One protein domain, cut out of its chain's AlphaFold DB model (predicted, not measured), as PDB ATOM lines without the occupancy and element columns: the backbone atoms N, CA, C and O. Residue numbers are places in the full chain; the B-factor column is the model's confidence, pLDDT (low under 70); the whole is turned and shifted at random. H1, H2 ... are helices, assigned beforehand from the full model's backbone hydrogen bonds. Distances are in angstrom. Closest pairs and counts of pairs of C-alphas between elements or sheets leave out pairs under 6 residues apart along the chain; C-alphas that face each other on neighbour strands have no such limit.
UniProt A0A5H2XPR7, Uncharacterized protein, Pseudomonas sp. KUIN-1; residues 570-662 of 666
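AT A GLANCE: This is residues 570 to 662 of the 666 residues of an uncharacterized protein of Pseudomonas sp. KUIN-1 (UniProt A0A5H2XPR7). The long helix H1, then H4, then H6 make a row with H4 in the middle, and H5, H3 and H2 cover one side of it, H5 packing on H4. The 93 printed residues include six named helices, H1 to H6 in chain order, and no named strand: all helix. The whole is compact, radius of gyration of the C-alphas 12.5 A, spanning 38 by 32 by 21 A.

HOW THE PARTS SIT: Begin at H1, residues 575 to 590: its residues 582 to 589 alone touch H4, residues 619 to 628, at a shallow tilt of 21 degrees, closest C-alphas Leu 585 and Tyr 625, 6.3 A. H4 touches H6, residues 647 to 658, closest C-alphas Ala 623 and Met 650, 5.6 A. The hub is H5, residues 634 to 642; its C-alpha 636 is 5.0 A from C-alpha 606 of H3, residues 606 to 611, the closest pair of these touching helices. H5 and H2, residues 596 to 604, touch only at their ends, closest C-alphas Asn 635 and Asp 603, 5.9 A. Every O i to N i+4 pair is within hydrogen-bond range in H1, H2, H3, H4 and H6, and 4 of 5 in H5.

IN THESE COORDINATES: Find C-alpha 575 at (54.108, 14.955, -36.636); H1 runs 22.8 A from there. H6 ends at C-alpha 658, (27.676, 30.255, -38.476).

THE WHOLE: The printed part has no cut and no long link; residues 659 to 662 have pLDDT under 70.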
ATOM      1  N   VAL A 570      50.527  17.272 -22.426       88.56
ATOM      2  CA  VAL A 570      49.738  16.939 -23.624       88.56
ATOM      3  C   VAL A 570      50.337  17.494 -24.921       88.56
ATOM      4  O   VAL A 570      49.871  17.145 -25.994       88.56
ATOM      5  N   THR A 571      51.403  18.295 -24.885       88.38
ATOM      6  CA  THR A 571      51.990  18.915 -26.092       88.38
ATOM      7  C   THR A 571      52.613  17.880 -27.026       88.38
ATOM      8  O   THR A 571      53.556  17.231 -26.578       88.38
ATOM      9  N   PRO A 572      52.198  17.716 -28.292       87.81
ATOM     10  CA  PRO A 572      52.809  16.755 -29.218       87.81
ATOM     11  C   PRO A 572      54.292  17.031 -29.519       87.81
ATOM     12  O   PRO A 572      54.699  18.177 -29.707       87.81
ATOM     13  N   ARG A 573      55.109  15.973 -29.601       87.19
ATOM     14  CA  ARG A 573      56.569  16.052 -29.828       87.19
ATOM     15  C   ARG A 573      56.986  15.887 -31.290       87.19
ATOM     16  O   ARG A 573      58.102  16.248 -31.653       87.19
ATOM     17  N   ASN A 574      56.126  15.313 -32.126       87.19
ATOM     18  CA  ASN A 574      56.408  15.031 -33.532       87.19
ATOM     19  C   ASN A 574      55.114  15.055 -34.370       87.19
ATOM     20  O   ASN A 574      54.017  15.200 -33.832       87.19
ATOM     21  N   LYS A 575      55.243  14.904 -35.696       85.69
ATOM     22  CA  LYS A 575      54.108  14.955 -36.636       85.69
ATOM     23  C   LYS A 575      53.070  13.842 -36.407       85.69
ATOM     24  O   LYS A 575      51.889  14.067 -36.636       85.69
ATOM     25  N   VAL A 576      53.487  12.666 -35.933       88.00
ATOM     26  CA  VAL A 576      52.572  11.544 -35.654       88.00
ATOM     27  C   VAL A 576      51.699  11.861 -34.440       88.00
ATOM     28  O   VAL A 576      50.478  11.738 -34.509       88.00
ATOM     29  N   GLU A 577      52.304  12.354 -33.356       90.75
ATOM     30  CA  GLU A 577      51.558  12.790 -32.169       90.75
ATOM     31  C   GLU A 577      50.622  13.974 -32.496       90.75
ATOM     32  O   GLU A 577      49.515  14.051 -31.967       90.75
ATOM     33  N   GLU A 578      51.035  14.875 -33.400       89.81
ATOM     34  CA  GLU A 578      50.206  15.983 -33.905       89.81
ATOM     35  C   GLU A 578      48.937  15.472 -34.591       89.81
ATOM     36  O   GLU A 578      47.829  15.895 -34.259       89.81
ATOM     37  N   GLU A 579      49.087  14.534 -35.525       90.31
ATOM     38  CA  GLU A 579      47.962  13.912 -36.223       90.31
ATOM     39  C   GLU A 579      47.054  13.149 -35.253       90.31
ATOM     40  O   GLU A 579      45.826  13.230 -35.359       90.31
ATOM     41  N   ARG A 580      47.631  12.471 -34.257       93.00
ATOM     42  CA  ARG A 580      46.857  11.760 -33.239       93.00
ATOM     43  C   ARG A 580      46.067  12.709 -32.337       93.00
ATOM     44  O   ARG A 580      44.892  12.449 -32.087       93.00
ATOM     45  N   LEU A 581      46.636  13.842 -31.920       92.50
ATOM     46  CA  LEU A 581      45.894  14.866 -31.177       92.50
ATOM     47  C   LEU A 581      44.708  15.407 -31.990       92.50
ATOM     48  O   LEU A 581      43.618  15.595 -31.452       92.50
ATOM     49  N   LEU A 582      44.876  15.608 -33.300       92.50
ATOM     50  CA  LEU A 582      43.772  16.010 -34.176       92.50
ATOM     51  C   LEU A 582      42.666  14.950 -34.252       92.50
ATOM     52  O   LEU A 582      41.487  15.308 -34.264       92.50
ATOM     53  N   GLN A 583      43.022  13.662 -34.280       94.12
ATOM     54  CA  GLN A 583      42.045  12.570 -34.205       94.12
ATOM     55  C   GLN A 583      41.292  12.581 -32.868       94.12
ATOM     56  O   GLN A 583      40.074  12.410 -32.868       94.12
ATOM     57  N   ILE A 584      41.986  12.850 -31.754       94.94
ATOM     58  CA  ILE A 584      41.378  12.980 -30.420       94.94
ATOM     59  C   ILE A 584      40.361  14.128 -30.416       94.94
ATOM     60  O   ILE A 584      39.209  13.920 -30.045       94.94
ATOM     61  N   LEU A 585      40.728  15.314 -30.912       93.75
ATOM     62  CA  LEU A 585      39.814  16.462 -31.001       93.75
ATOM     63  C   LEU A 585      38.597  16.177 -31.892       93.75
ATOM     64  O   LEU A 585      37.468  16.527 -31.547       93.75
ATOM     65  N   LEU A 586      38.797  15.505 -33.029       94.38
ATOM     66  CA  LEU A 586      37.685  15.086 -33.879       94.38
ATOM     67  C   LEU A 586      36.753  14.107 -33.152       94.38
ATOM     68  O   LEU A 586      35.534  14.223 -33.279       94.38
ATOM     69  N   PHE A 587      37.310  13.157 -32.398       94.44
ATOM     70  CA  PHE A 587      36.534  12.187 -31.631       94.44
ATOM     71  C   PHE A 587      35.729  12.857 -30.515       94.44
ATOM     72  O   PHE A 587      34.542  12.570 -30.376       94.44
ATOM     73  N   ILE A 588      36.327  13.809 -29.791       94.88
ATOM     74  CA  ILE A 588      35.650  14.635 -28.777       94.88
ATOM     75  C   ILE A 588      34.455  15.379 -29.382       94.88
ATOM     76  O   ILE A 588      33.394  15.465 -28.765       94.88
ATOM     77  N   HIS A 589      34.609  15.914 -30.595       92.50
ATOM     78  CA  HIS A 589      33.524  16.605 -31.288       92.50
ATOM     79  C   HIS A 589      32.385  15.658 -31.691       92.50
ATOM     80  O   HIS A 589      31.224  16.045 -31.610       92.50
ATOM     81  N   ARG A 590      32.709  14.432 -32.118       91.88
ATOM     82  CA  ARG A 590      31.721  13.428 -32.546       91.88
ATOM     83  C   ARG A 590      31.007  12.740 -31.383       91.88
ATOM     84  O   ARG A 590      29.859  12.355 -31.549       91.88
ATOM     85  N   ASN A 591      31.668  12.599 -30.235       91.50
ATOM     86  CA  ASN A 591      31.167  11.850 -29.082       91.50
ATOM     87  C   ASN A 591      31.156  12.728 -27.822       91.50
ATOM     88  O   ASN A 591      31.987  12.542 -26.926       91.50
ATOM     89  N   PRO A 592      30.268  13.732 -27.734       86.50
ATOM     90  CA  PRO A 592      30.351  14.724 -26.674       86.50
ATOM     91  C   PRO A 592      30.083  14.164 -25.272       86.50
ATOM     92  O   PRO A 592      30.771  14.549 -24.324       86.50
ATOM     93  N   GLU A 593      29.151  13.222 -25.146       85.06
ATOM     94  CA  GLU A 593      28.707  12.672 -23.858       85.06
ATOM     95  C   GLU A 593      29.799  11.866 -23.135       85.06
ATOM     96  O   GLU A 593      29.919  11.946 -21.915       85.06
ATOM     97  N   SER A 594      30.659  11.156 -23.872       81.94
ATOM     98  CA  SER A 594      31.699  10.278 -23.307       81.94
ATOM     99  C   SER A 594      33.075  10.940 -23.146       81.94
ATOM    100  O   SER A 594      34.022  10.299 -22.694       81.94
ATOM    101  N   THR A 595      33.219  12.225 -23.496       91.56
ATOM    102  CA  THR A 595      34.534  12.894 -23.615       91.56
ATOM    103  C   THR A 595      34.685  14.185 -22.802       91.56
ATOM    104  O   THR A 595      35.638  14.942 -23.014       91.56
ATOM    105  N   SER A 596      33.777  14.455 -21.857       90.38
ATOM    106  CA  SER A 596      33.807  15.664 -21.006       90.38
ATOM    107  C   SER A 596      35.137  15.828 -20.282       90.38
ATOM    108  O   SER A 596      35.835  16.804 -20.524       90.38
ATOM    109  N   ARG A 597      35.564  14.804 -19.538       89.62
ATOM    110  CA  ARG A 597      36.821  14.827 -18.771       89.62
ATOM    111  C   ARG A 597      38.064  15.098 -19.621       89.62
ATOM    112  O   ARG A 597      38.993  15.739 -19.148       89.62
ATOM    113  N   VAL A 598      38.097  14.605 -20.864       93.12
ATOM    114  CA  VAL A 598      39.225  14.860 -21.777       93.12
ATOM    115  C   VAL A 598      39.201  16.302 -22.273       93.12
ATOM    116  O   VAL A 598      40.248  16.933 -22.353       93.12
ATOM    117  N   SER A 599      38.015  16.832 -22.578       92.50
ATOM    118  CA  SER A 599      37.861  18.237 -22.971       92.50
ATOM    119  C   SER A 599      38.298  19.161 -21.836       92.50
ATOM    120  O   SER A 599      39.126  20.037 -22.060       92.50
ATOM    121  N   ASP A 600      37.834  18.888 -20.614       91.38
ATOM    122  CA  ASP A 600      38.185  19.656 -19.418       91.38
ATOM    123  C   ASP A 600      39.695  19.622 -19.154       91.38
ATOM    124  O   ASP A 600      40.296  20.657 -18.881       91.38
ATOM    125  N   LEU A 601      40.339  18.453 -19.292       91.88
ATOM    126  CA  LEU A 601      41.793  18.328 -19.169       91.88
ATOM    127  C   LEU A 601      42.528  19.187 -20.204       91.88
ATOM    128  O   LEU A 601      43.443  19.929 -19.850       91.88
ATOM    129  N   LEU A 602      42.168  19.050 -21.483       92.44
ATOM    130  CA  LEU A 602      42.840  19.760 -22.572       92.44
ATOM    131  C   LEU A 602      42.641  21.273 -22.452       92.44
ATOM    132  O   LEU A 602      43.574  22.027 -22.719       92.44
ATOM    133  N   ASP A 603      41.460  21.712 -22.020       92.88
ATOM    134  CA  ASP A 603      41.185  23.126 -21.776       92.88
ATOM    135  C   ASP A 603      41.860  23.646 -20.505       92.88
ATOM    136  O   ASP A 603      42.303  24.786 -20.479       92.88
ATOM    137  N   HIS A 604      42.026  22.819 -19.472       90.81
ATOM    138  CA  HIS A 604      42.818  23.183 -18.297       90.81
ATOM    139  C   HIS A 604      44.307  23.328 -18.641       90.81
ATOM    140  O   HIS A 604      44.987  24.207 -18.118       90.81
ATOM    141  N   GLN A 605      44.811  22.510 -19.569       89.81
ATOM    142  CA  GLN A 605      46.181  22.574 -20.086       89.81
ATOM    143  C   GLN A 605      46.308  23.452 -21.345       89.81
ATOM    144  O   GLN A 605      47.217  23.246 -22.156       89.81
ATOM    145  N   TRP A 606      45.422  24.440 -21.521       89.38
ATOM    146  CA  TRP A 606      45.357  25.258 -22.735       89.38
ATOM    147  C   TRP A 606      46.676  25.953 -23.084       89.38
ATOM    148  O   TRP A 606      46.999  26.033 -24.264       89.38
ATOM    149  N   GLU A 607      47.462  26.393 -22.097       89.19
ATOM    150  CA  GLU A 607      48.766  27.041 -22.318       89.19
ATOM    151  C   GLU A 607      49.726  26.120 -23.084       89.19
ATOM    152  O   GLU A 607      50.379  26.539 -24.039       89.19
ATOM    153  N   GLN A 608      49.737  24.826 -22.743       88.44
ATOM    154  CA  GLN A 608      50.566  23.823 -23.417       88.44
ATOM    155  C   GLN A 608      50.163  23.648 -24.887       88.44
ATOM    156  O   GLN A 608      51.011  23.524 -25.771       88.44
ATOM    157  N   LEU A 609      48.857  23.653 -25.155       84.75
ATOM    158  CA  LEU A 609      48.307  23.504 -26.503       84.75
ATOM    159  C   LEU A 609      48.453  24.780 -27.335       84.75
ATOM    160  O   LEU A 609      48.664  24.711 -28.546       84.75
ATOM    161  N   ALA A 610      48.361  25.938 -26.686       76.94
ATOM    162  CA  ALA A 610      48.551  27.238 -27.295       76.94
ATOM    163  C   ALA A 610      50.004  27.417 -27.737       76.94
ATOM    164  O   ALA A 610      50.250  27.756 -28.896       76.94
ATOM    165  N   ASP A 611      50.972  27.186 -26.847       76.38
ATOM    166  CA  ASP A 611      52.401  27.452 -27.076       76.38
ATOM    167  C   ASP A 611      53.107  26.453 -27.986       76.38
ATOM    168  O   ASP A 611      54.233  26.681 -28.437       76.38
ATOM    169  N   TRP A 612      52.410  25.390 -28.353       78.12
ATOM    170  CA  TRP A 612      52.910  24.397 -29.274       78.12
ATOM    171  C   TRP A 612      53.144  24.937 -30.702       78.12
ATOM    172  O   TRP A 612      52.327  25.634 -31.312       78.12
ATOM    173  N   SER A 613      54.290  24.578 -31.286       72.38
ATOM    174  CA  SER A 613      54.661  24.904 -32.663       72.38
ATOM    175  C   SER A 613      54.115  23.880 -33.671       72.38
ATOM    176  O   SER A 613      54.757  22.872 -33.961       72.38
ATOM    177  N   PHE A 614      52.956  24.180 -34.255       71.38
ATOM    178  CA  PHE A 614      52.287  23.340 -35.260       71.38
ATOM    179  C   PHE A 614      53.019  23.273 -36.603       71.38
ATOM    180  O   PHE A 614      53.498  24.300 -37.118       71.38
ATOM    181  N   SER A 615      52.987  22.100 -37.243       73.44
ATOM    182  CA  SER A 615      53.420  21.968 -38.635       73.44
ATOM    183  C   SER A 615      52.485  22.755 -39.563       73.44
ATOM    184  O   SER A 615      51.294  22.922 -39.297       73.44
ATOM    185  N   LYS A 616      53.015  23.308 -40.666       74.00
ATOM    186  CA  LYS A 616      52.210  24.137 -41.588       74.00
ATOM    187  C   LYS A 616      50.997  23.381 -42.152       74.00
ATOM    188  O   LYS A 616      49.977  24.023 -42.385       74.00
ATOM    189  N   ASP A 617      51.117  22.065 -42.309       75.81
ATOM    190  CA  ASP A 617      50.116  21.189 -42.926       75.81
ATOM    191  C   ASP A 617      48.863  21.008 -42.050       75.81
ATOM    192  O   ASP A 617      47.760  20.864 -42.569       75.81
ATOM    193  N   ASN A 618      49.011  21.080 -40.724       83.56
ATOM    194  CA  ASN A 618      47.966  20.713 -39.762       83.56
ATOM    195  C   ASN A 618      47.293  21.918 -39.072       83.56
ATOM    196  O   ASN A 618      46.278  21.760 -38.388       83.56
ATOM    197  N   LYS A 619      47.783  23.145 -39.315       85.38
ATOM    198  CA  LYS A 619      47.240  24.393 -38.733       85.38
ATOM    199  C   LYS A 619      45.772  24.649 -39.065       85.38
ATOM    200  O   LYS A 619      45.033  25.127 -38.208       85.38
ATOM    201  N   ASP A 620      45.349  24.369 -40.296       86.56
ATOM    202  CA  ASP A 620      43.960  24.592 -40.717       86.56
ATOM    203  C   ASP A 620      43.013  23.570 -40.066       86.56
ATOM    204  O   ASP A 620      41.938  23.941 -39.594       86.56
ATOM    205  N   THR A 621      43.432  22.304 -39.970       88.31
ATOM    206  CA  THR A 621      42.668  21.229 -39.318       88.31
ATOM    207  C   THR A 621      42.520  21.482 -37.823       88.31
ATOM    208  O   THR A 621      41.407  21.417 -37.300       88.31
ATOM    209  N   TYR A 622      43.612  21.850 -37.150       89.44
ATOM    210  CA  TYR A 622      43.590  22.209 -35.736       89.44
ATOM    211  C   TYR A 622      42.657  23.396 -35.462       89.44
ATOM    212  O   TYR A 622      41.754  23.297 -34.633       89.44
ATOM    213  N   ALA A 623      42.801  24.485 -36.229       88.25
ATOM    214  CA  ALA A 623      41.942  25.662 -36.114       88.25
ATOM    215  C   ALA A 623      40.456  25.322 -36.332       88.25
ATOM    216  O   ALA A 623      39.584  25.823 -35.623       88.25
ATOM    217  N   SER A 624      40.158  24.444 -37.293       90.69
ATOM    218  CA  SER A 624      38.801  23.967 -37.567       90.69
ATOM    219  C   SER A 624      38.219  23.173 -36.391       90.69
ATOM    220  O   SER A 624      37.106  23.466 -35.955       90.69
ATOM    221  N   TYR A 625      38.959  22.206 -35.835       92.81
ATOM    222  CA  TYR A 625      38.476  21.383 -34.719       92.81
ATOM    223  C   TYR A 625      38.333  22.168 -33.419       92.81
ATOM    224  O   TYR A 625      37.291  22.054 -32.780       92.81
ATOM    225  N   VAL A 626      39.289  23.034 -33.072       90.75
ATOM    226  CA  VAL A 626      39.136  23.912 -31.901       90.75
ATOM    227  C   VAL A 626      37.948  24.862 -32.079       90.75
ATOM    228  O   VAL A 626      37.180  25.062 -31.147       90.75
ATOM    229  N   THR A 627      37.717  25.394 -33.287       90.62
ATOM    230  CA  THR A 627      36.531  26.230 -33.559       90.62
ATOM    231  C   THR A 627      35.218  25.458 -33.380       90.62
ATOM    232  O   THR A 627      34.256  26.010 -32.852       90.62
ATOM    233  N   LYS A 628      35.164  24.185 -33.793       91.25
ATOM    234  CA  LYS A 628      33.999  23.305 -33.575       91.25
ATOM    235  C   LYS A 628      33.789  22.947 -32.103       91.25
ATOM    236  O   LYS A 628      32.663  22.679 -31.704       91.25
ATOM    237  N   LEU A 629      34.863  22.939 -31.318       91.94
ATOM    238  CA  LEU A 629      34.866  22.644 -29.889       91.94
ATOM    239  C   LEU A 629      34.849  23.905 -29.015       91.94
ATOM    240  O   LEU A 629      35.111  23.793 -27.824       91.94
ATOM    241  N   ARG A 630      34.526  25.090 -29.558       91.00
ATOM    242  CA  ARG A 630      34.616  26.378 -28.838       91.00
ATOM    243  C   ARG A 630      33.920  26.388 -27.470       91.00
ATOM    244  O   ARG A 630      34.403  27.038 -26.556       91.00
ATOM    245  N   ASP A 631      32.806  25.665 -27.342       90.81
ATOM    246  CA  ASP A 631      31.990  25.640 -26.122       90.81
ATOM    247  C   ASP A 631      32.543  24.646 -25.079       90.81
ATOM    248  O   ASP A 631      32.159  24.691 -23.917       90.81
ATOM    249  N   ARG A 632      33.459  23.754 -25.486       89.75
ATOM    250  CA  ARG A 632      34.084  22.717 -24.642       89.75
ATOM    251  C   ARG A 632      35.573  22.941 -24.387       89.75
ATOM    252  O   ARG A 632      36.100  22.401 -23.427       89.75
ATOM    253  N   LEU A 633      36.235  23.703 -25.257       92.31
ATOM    254  CA  LEU A 633      37.622  24.152 -25.130       92.31
ATOM    255  C   LEU A 633      37.689  25.698 -25.188       92.31
ATOM    256  O   LEU A 633      38.320  26.250 -26.100       92.31
ATOM    257  N   PRO A 634      36.969  26.420 -24.306       93.19
ATOM    258  CA  PRO A 634      36.841  27.872 -24.386       93.19
ATOM    259  C   PRO A 634      38.171  28.611 -24.205       93.19
ATOM    260  O   PRO A 634      38.398  29.605 -24.900       93.19
ATOM    261  N   ASN A 635      39.066  28.134 -23.335       93.00
ATOM    262  CA  ASN A 635      40.358  28.778 -23.096       93.00
ATOM    263  C   ASN A 635      41.298  28.573 -24.289       93.00
ATOM    264  O   ASN A 635      41.879  29.536 -24.796       93.00
ATOM    265  N   VAL A 636      41.359  27.347 -24.826       90.00
ATOM    266  CA  VAL A 636      42.135  27.049 -26.046       90.00
ATOM    267  C   VAL A 636      41.621  27.877 -27.230       90.00
ATOM    268  O   VAL A 636      42.401  28.442 -27.999       90.00
ATOM    269  N   TYR A 637      40.297  27.984 -27.381       91.19
ATOM    270  CA  TYR A 637      39.676  28.779 -28.439       91.19
ATOM    271  C   TYR A 637      39.984  30.276 -28.302       91.19
ATOM    272  O   TYR A 637      40.316  30.928 -29.302       91.19
ATOM    273  N   ALA A 638      39.867  30.823 -27.090       91.12
ATOM    274  CA  ALA A 638      40.105  32.234 -26.810       91.12
ATOM    275  C   ALA A 638      41.553  32.637 -27.115       91.12
ATOM    276  O   ALA A 638      41.775  33.671 -27.755       91.12
ATOM    277  N   ASP A 639      42.529  31.808 -26.737       89.56
ATOM    278  CA  ASP A 639      43.938  32.082 -27.018       89.56
ATOM    279  C   ASP A 639      44.241  32.031 -28.525       89.56
ATOM    280  O   ASP A 639      44.680  33.019 -29.128       89.56
ATOM    281  N   LEU A 640      43.894  30.925 -29.194       88.06
ATOM    282  CA  LEU A 640      44.197  30.737 -30.619       88.06
ATOM    283  C   LEU A 640      43.506  31.763 -31.523       88.06
ATOM    284  O   LEU A 640      44.046  32.142 -32.569       88.06
ATOM    285  N   SER A 641      42.326  32.248 -31.131       87.50
ATOM    286  CA  SER A 641      41.611  33.311 -31.850       87.50
ATOM    287  C   SER A 641      42.359  34.648 -31.820       87.50
ATOM    288  O   SER A 641      42.204  35.466 -32.734       87.50
ATOM    289  N   ASN A 642      43.212  34.858 -30.818       86.56
ATOM    290  CA  ASN A 642      44.039  36.049 -30.662       86.56
ATOM    291  C   ASN A 642      45.490  35.841 -31.133       86.56
ATOM    292  O   ASN A 642      46.162  36.820 -31.471       86.56
ATOM    293  N   LYS A 643      45.948  34.589 -31.260       86.00
ATOM    294  CA  LYS A 643      47.318  34.239 -31.653       86.00
ATOM    295  C   LYS A 643      47.637  34.544 -33.121       86.00
ATOM    296  O   LYS A 643      46.910  34.184 -34.061       86.00
ATOM    297  N   ALA A 644      48.785  35.188 -33.341       80.81
ATOM    298  CA  ALA A 644      49.308  35.471 -34.675       80.81
ATOM    299  C   ALA A 644      49.534  34.164 -35.457       80.81
ATOM    300  O   ALA A 644      50.152  33.221 -34.972       80.81
ATOM    301  N   GLY A 645      49.007  34.091 -36.681       79.25
ATOM    302  CA  GLY A 645      49.027  32.873 -37.497       79.25
ATOM    303  C   GLY A 645      47.785  31.982 -37.360       79.25
ATOM    304  O   GLY A 645      47.495  31.257 -38.308       79.25
ATOM    305  N   PHE A 646      46.992  32.090 -36.289       85.25
ATOM    306  CA  PHE A 646      45.716  31.368 -36.140       85.25
ATOM    307  C   PHE A 646      44.489  32.275 -36.272       85.25
ATOM    308  O   PHE A 646      43.507  31.869 -36.889       85.25
ATOM    309  N   LYS A 647      44.577  33.542 -35.851       85.56
ATOM    310  CA  LYS A 647      43.486  34.537 -35.895       85.56
ATOM    311  C   LYS A 647      42.664  34.564 -37.196       85.56
ATOM    312  O   LYS A 647      41.436  34.484 -37.166       85.56
ATOM    313  N   ALA A 648      43.318  34.650 -38.357       85.88
ATOM    314  CA  ALA A 648      42.623  34.685 -39.652       85.88
ATOM    315  C   ALA A 648      41.948  33.343 -40.006       85.88
ATOM    316  O   ALA A 648      40.867  33.335 -40.597       85.88
ATOM    317  N   ARG A 649      42.561  32.215 -39.615       88.06
ATOM    318  CA  ARG A 649      42.032  30.857 -39.823       88.06
ATOM    319  C   ARG A 649      40.813  30.607 -38.939       88.06
ATOM    320  O   ARG A 649      39.768  30.223 -39.453       88.06
ATOM    321  N   MET A 650      40.919  30.920 -37.647       87.94
ATOM    322  CA  MET A 650      39.823  30.808 -36.677       87.94
ATOM    323  C   MET A 650      38.615  31.646 -37.112       87.94
ATOM    324  O   MET A 650      37.501  31.133 -37.168       87.94
ATOM    325  N   LYS A 651      38.824  32.902 -37.547       87.19
ATOM    326  CA  LYS A 651      37.742  33.760 -38.073       87.19
ATOM    327  C   LYS A 651      37.064  33.160 -39.312       87.19
ATOM    328  O   LYS A 651      35.838  33.214 -39.420       87.19
ATOM    329  N   LYS A 652      37.844  32.582 -40.235       89.62
ATOM    330  CA  LYS A 652      37.328  31.899 -41.432       89.62
ATOM    331  C   LYS A 652      36.436  30.712 -41.050       89.62
ATOM    332  O   LYS A 652      35.321  30.620 -41.554       89.62
ATOM    333  N   PHE A 653      36.895  29.838 -40.153       89.06
ATOM    334  CA  PHE A 653      36.125  28.662 -39.737       89.06
ATOM    335  C   PHE A 653      34.908  29.018 -38.882       89.06
ATOM    336  O   PHE A 653      33.847  28.442 -39.096       89.06
ATOM    337  N   ALA A 654      35.010  30.010 -37.993       84.38
ATOM    338  CA  ALA A 654      33.878  30.470 -37.190       84.38
ATOM    339  C   ALA A 654      32.763  31.046 -38.075       84.38
ATOM    340  O   ALA A 654      31.596  30.713 -37.894       84.38
ATOM    341  N   SER A 655      33.124  31.839 -39.093       84.06
ATOM    342  CA  SER A 655      32.161  32.378 -40.068       84.06
ATOM    343  C   SER A 655      31.505  31.266 -40.896       84.06
ATOM    344  O   SER A 655      30.310  31.323 -41.160       84.06
ATOM    345  N   ALA A 656      32.267  30.231 -41.272       80.62
ATOM    346  CA  ALA A 656      31.745  29.075 -42.001       80.62
ATOM    347  C   ALA A 656      30.813  28.193 -41.149       80.62
ATOM    348  O   ALA A 656      29.865  27.625 -41.685       80.62
ATOM    349  N   LEU A 657      31.060  28.092 -39.838       78.50
ATOM    350  CA  LEU A 657      30.200  27.360 -38.905       78.50
ATOM    351  C   LEU A 657      28.855  28.078 -38.701       78.50
ATOM    352  O   LEU A 657      27.820  27.428 -38.678       78.50
ATOM    353  N   MET A 658      28.877  29.414 -38.618       71.19
ATOM    354  CA  MET A 658      27.676  30.255 -38.476       71.19
ATOM    355  C   MET A 658      26.869  30.395 -39.779       71.19
ATOM    356  O   MET A 658      25.697  30.750 -39.735       71.19
ATOM    357  N   ALA A 659      27.486  30.144 -40.940       66.81
ATOM    358  CA  ALA A 659      26.842  30.221 -42.255       66.81
ATOM    359  C   ALA A 659      26.163  28.909 -42.704       66.81
ATOM    360  O   ALA A 659      25.522  28.899 -43.756       66.81
ATOM    361  N   ARG A 660      26.304  27.803 -41.953       50.59
ATOM    362  CA  ARG A 660      25.570  26.551 -42.204       50.59
ATOM    363  C   ARG A 660      24.182  26.619 -41.542       50.59
ATOM    364  O   ARG A 660      24.135  26.778 -40.325       50.59
ATOM    365  N   PRO A 661      23.073  26.484 -42.296       42.53
ATOM    366  CA  PRO A 661      21.747  26.303 -41.718       42.53
ATOM    367  C   PRO A 661      21.670  24.972 -40.963       42.53
ATOM    368  O   PRO A 661      22.318  23.994 -41.339       42.53
ATOM    369  N   SER A 662      20.872  24.950 -39.904       45.09
ATOM    370  CA  SER A 662      20.487  23.771 -39.134       45.09
ATOM    371  C   SER A 662      19.564  22.852 -39.944       45.09
ATOM    372  O   SER A 662      18.359  22.889 -39.735       45.09
TER     373      SER A 662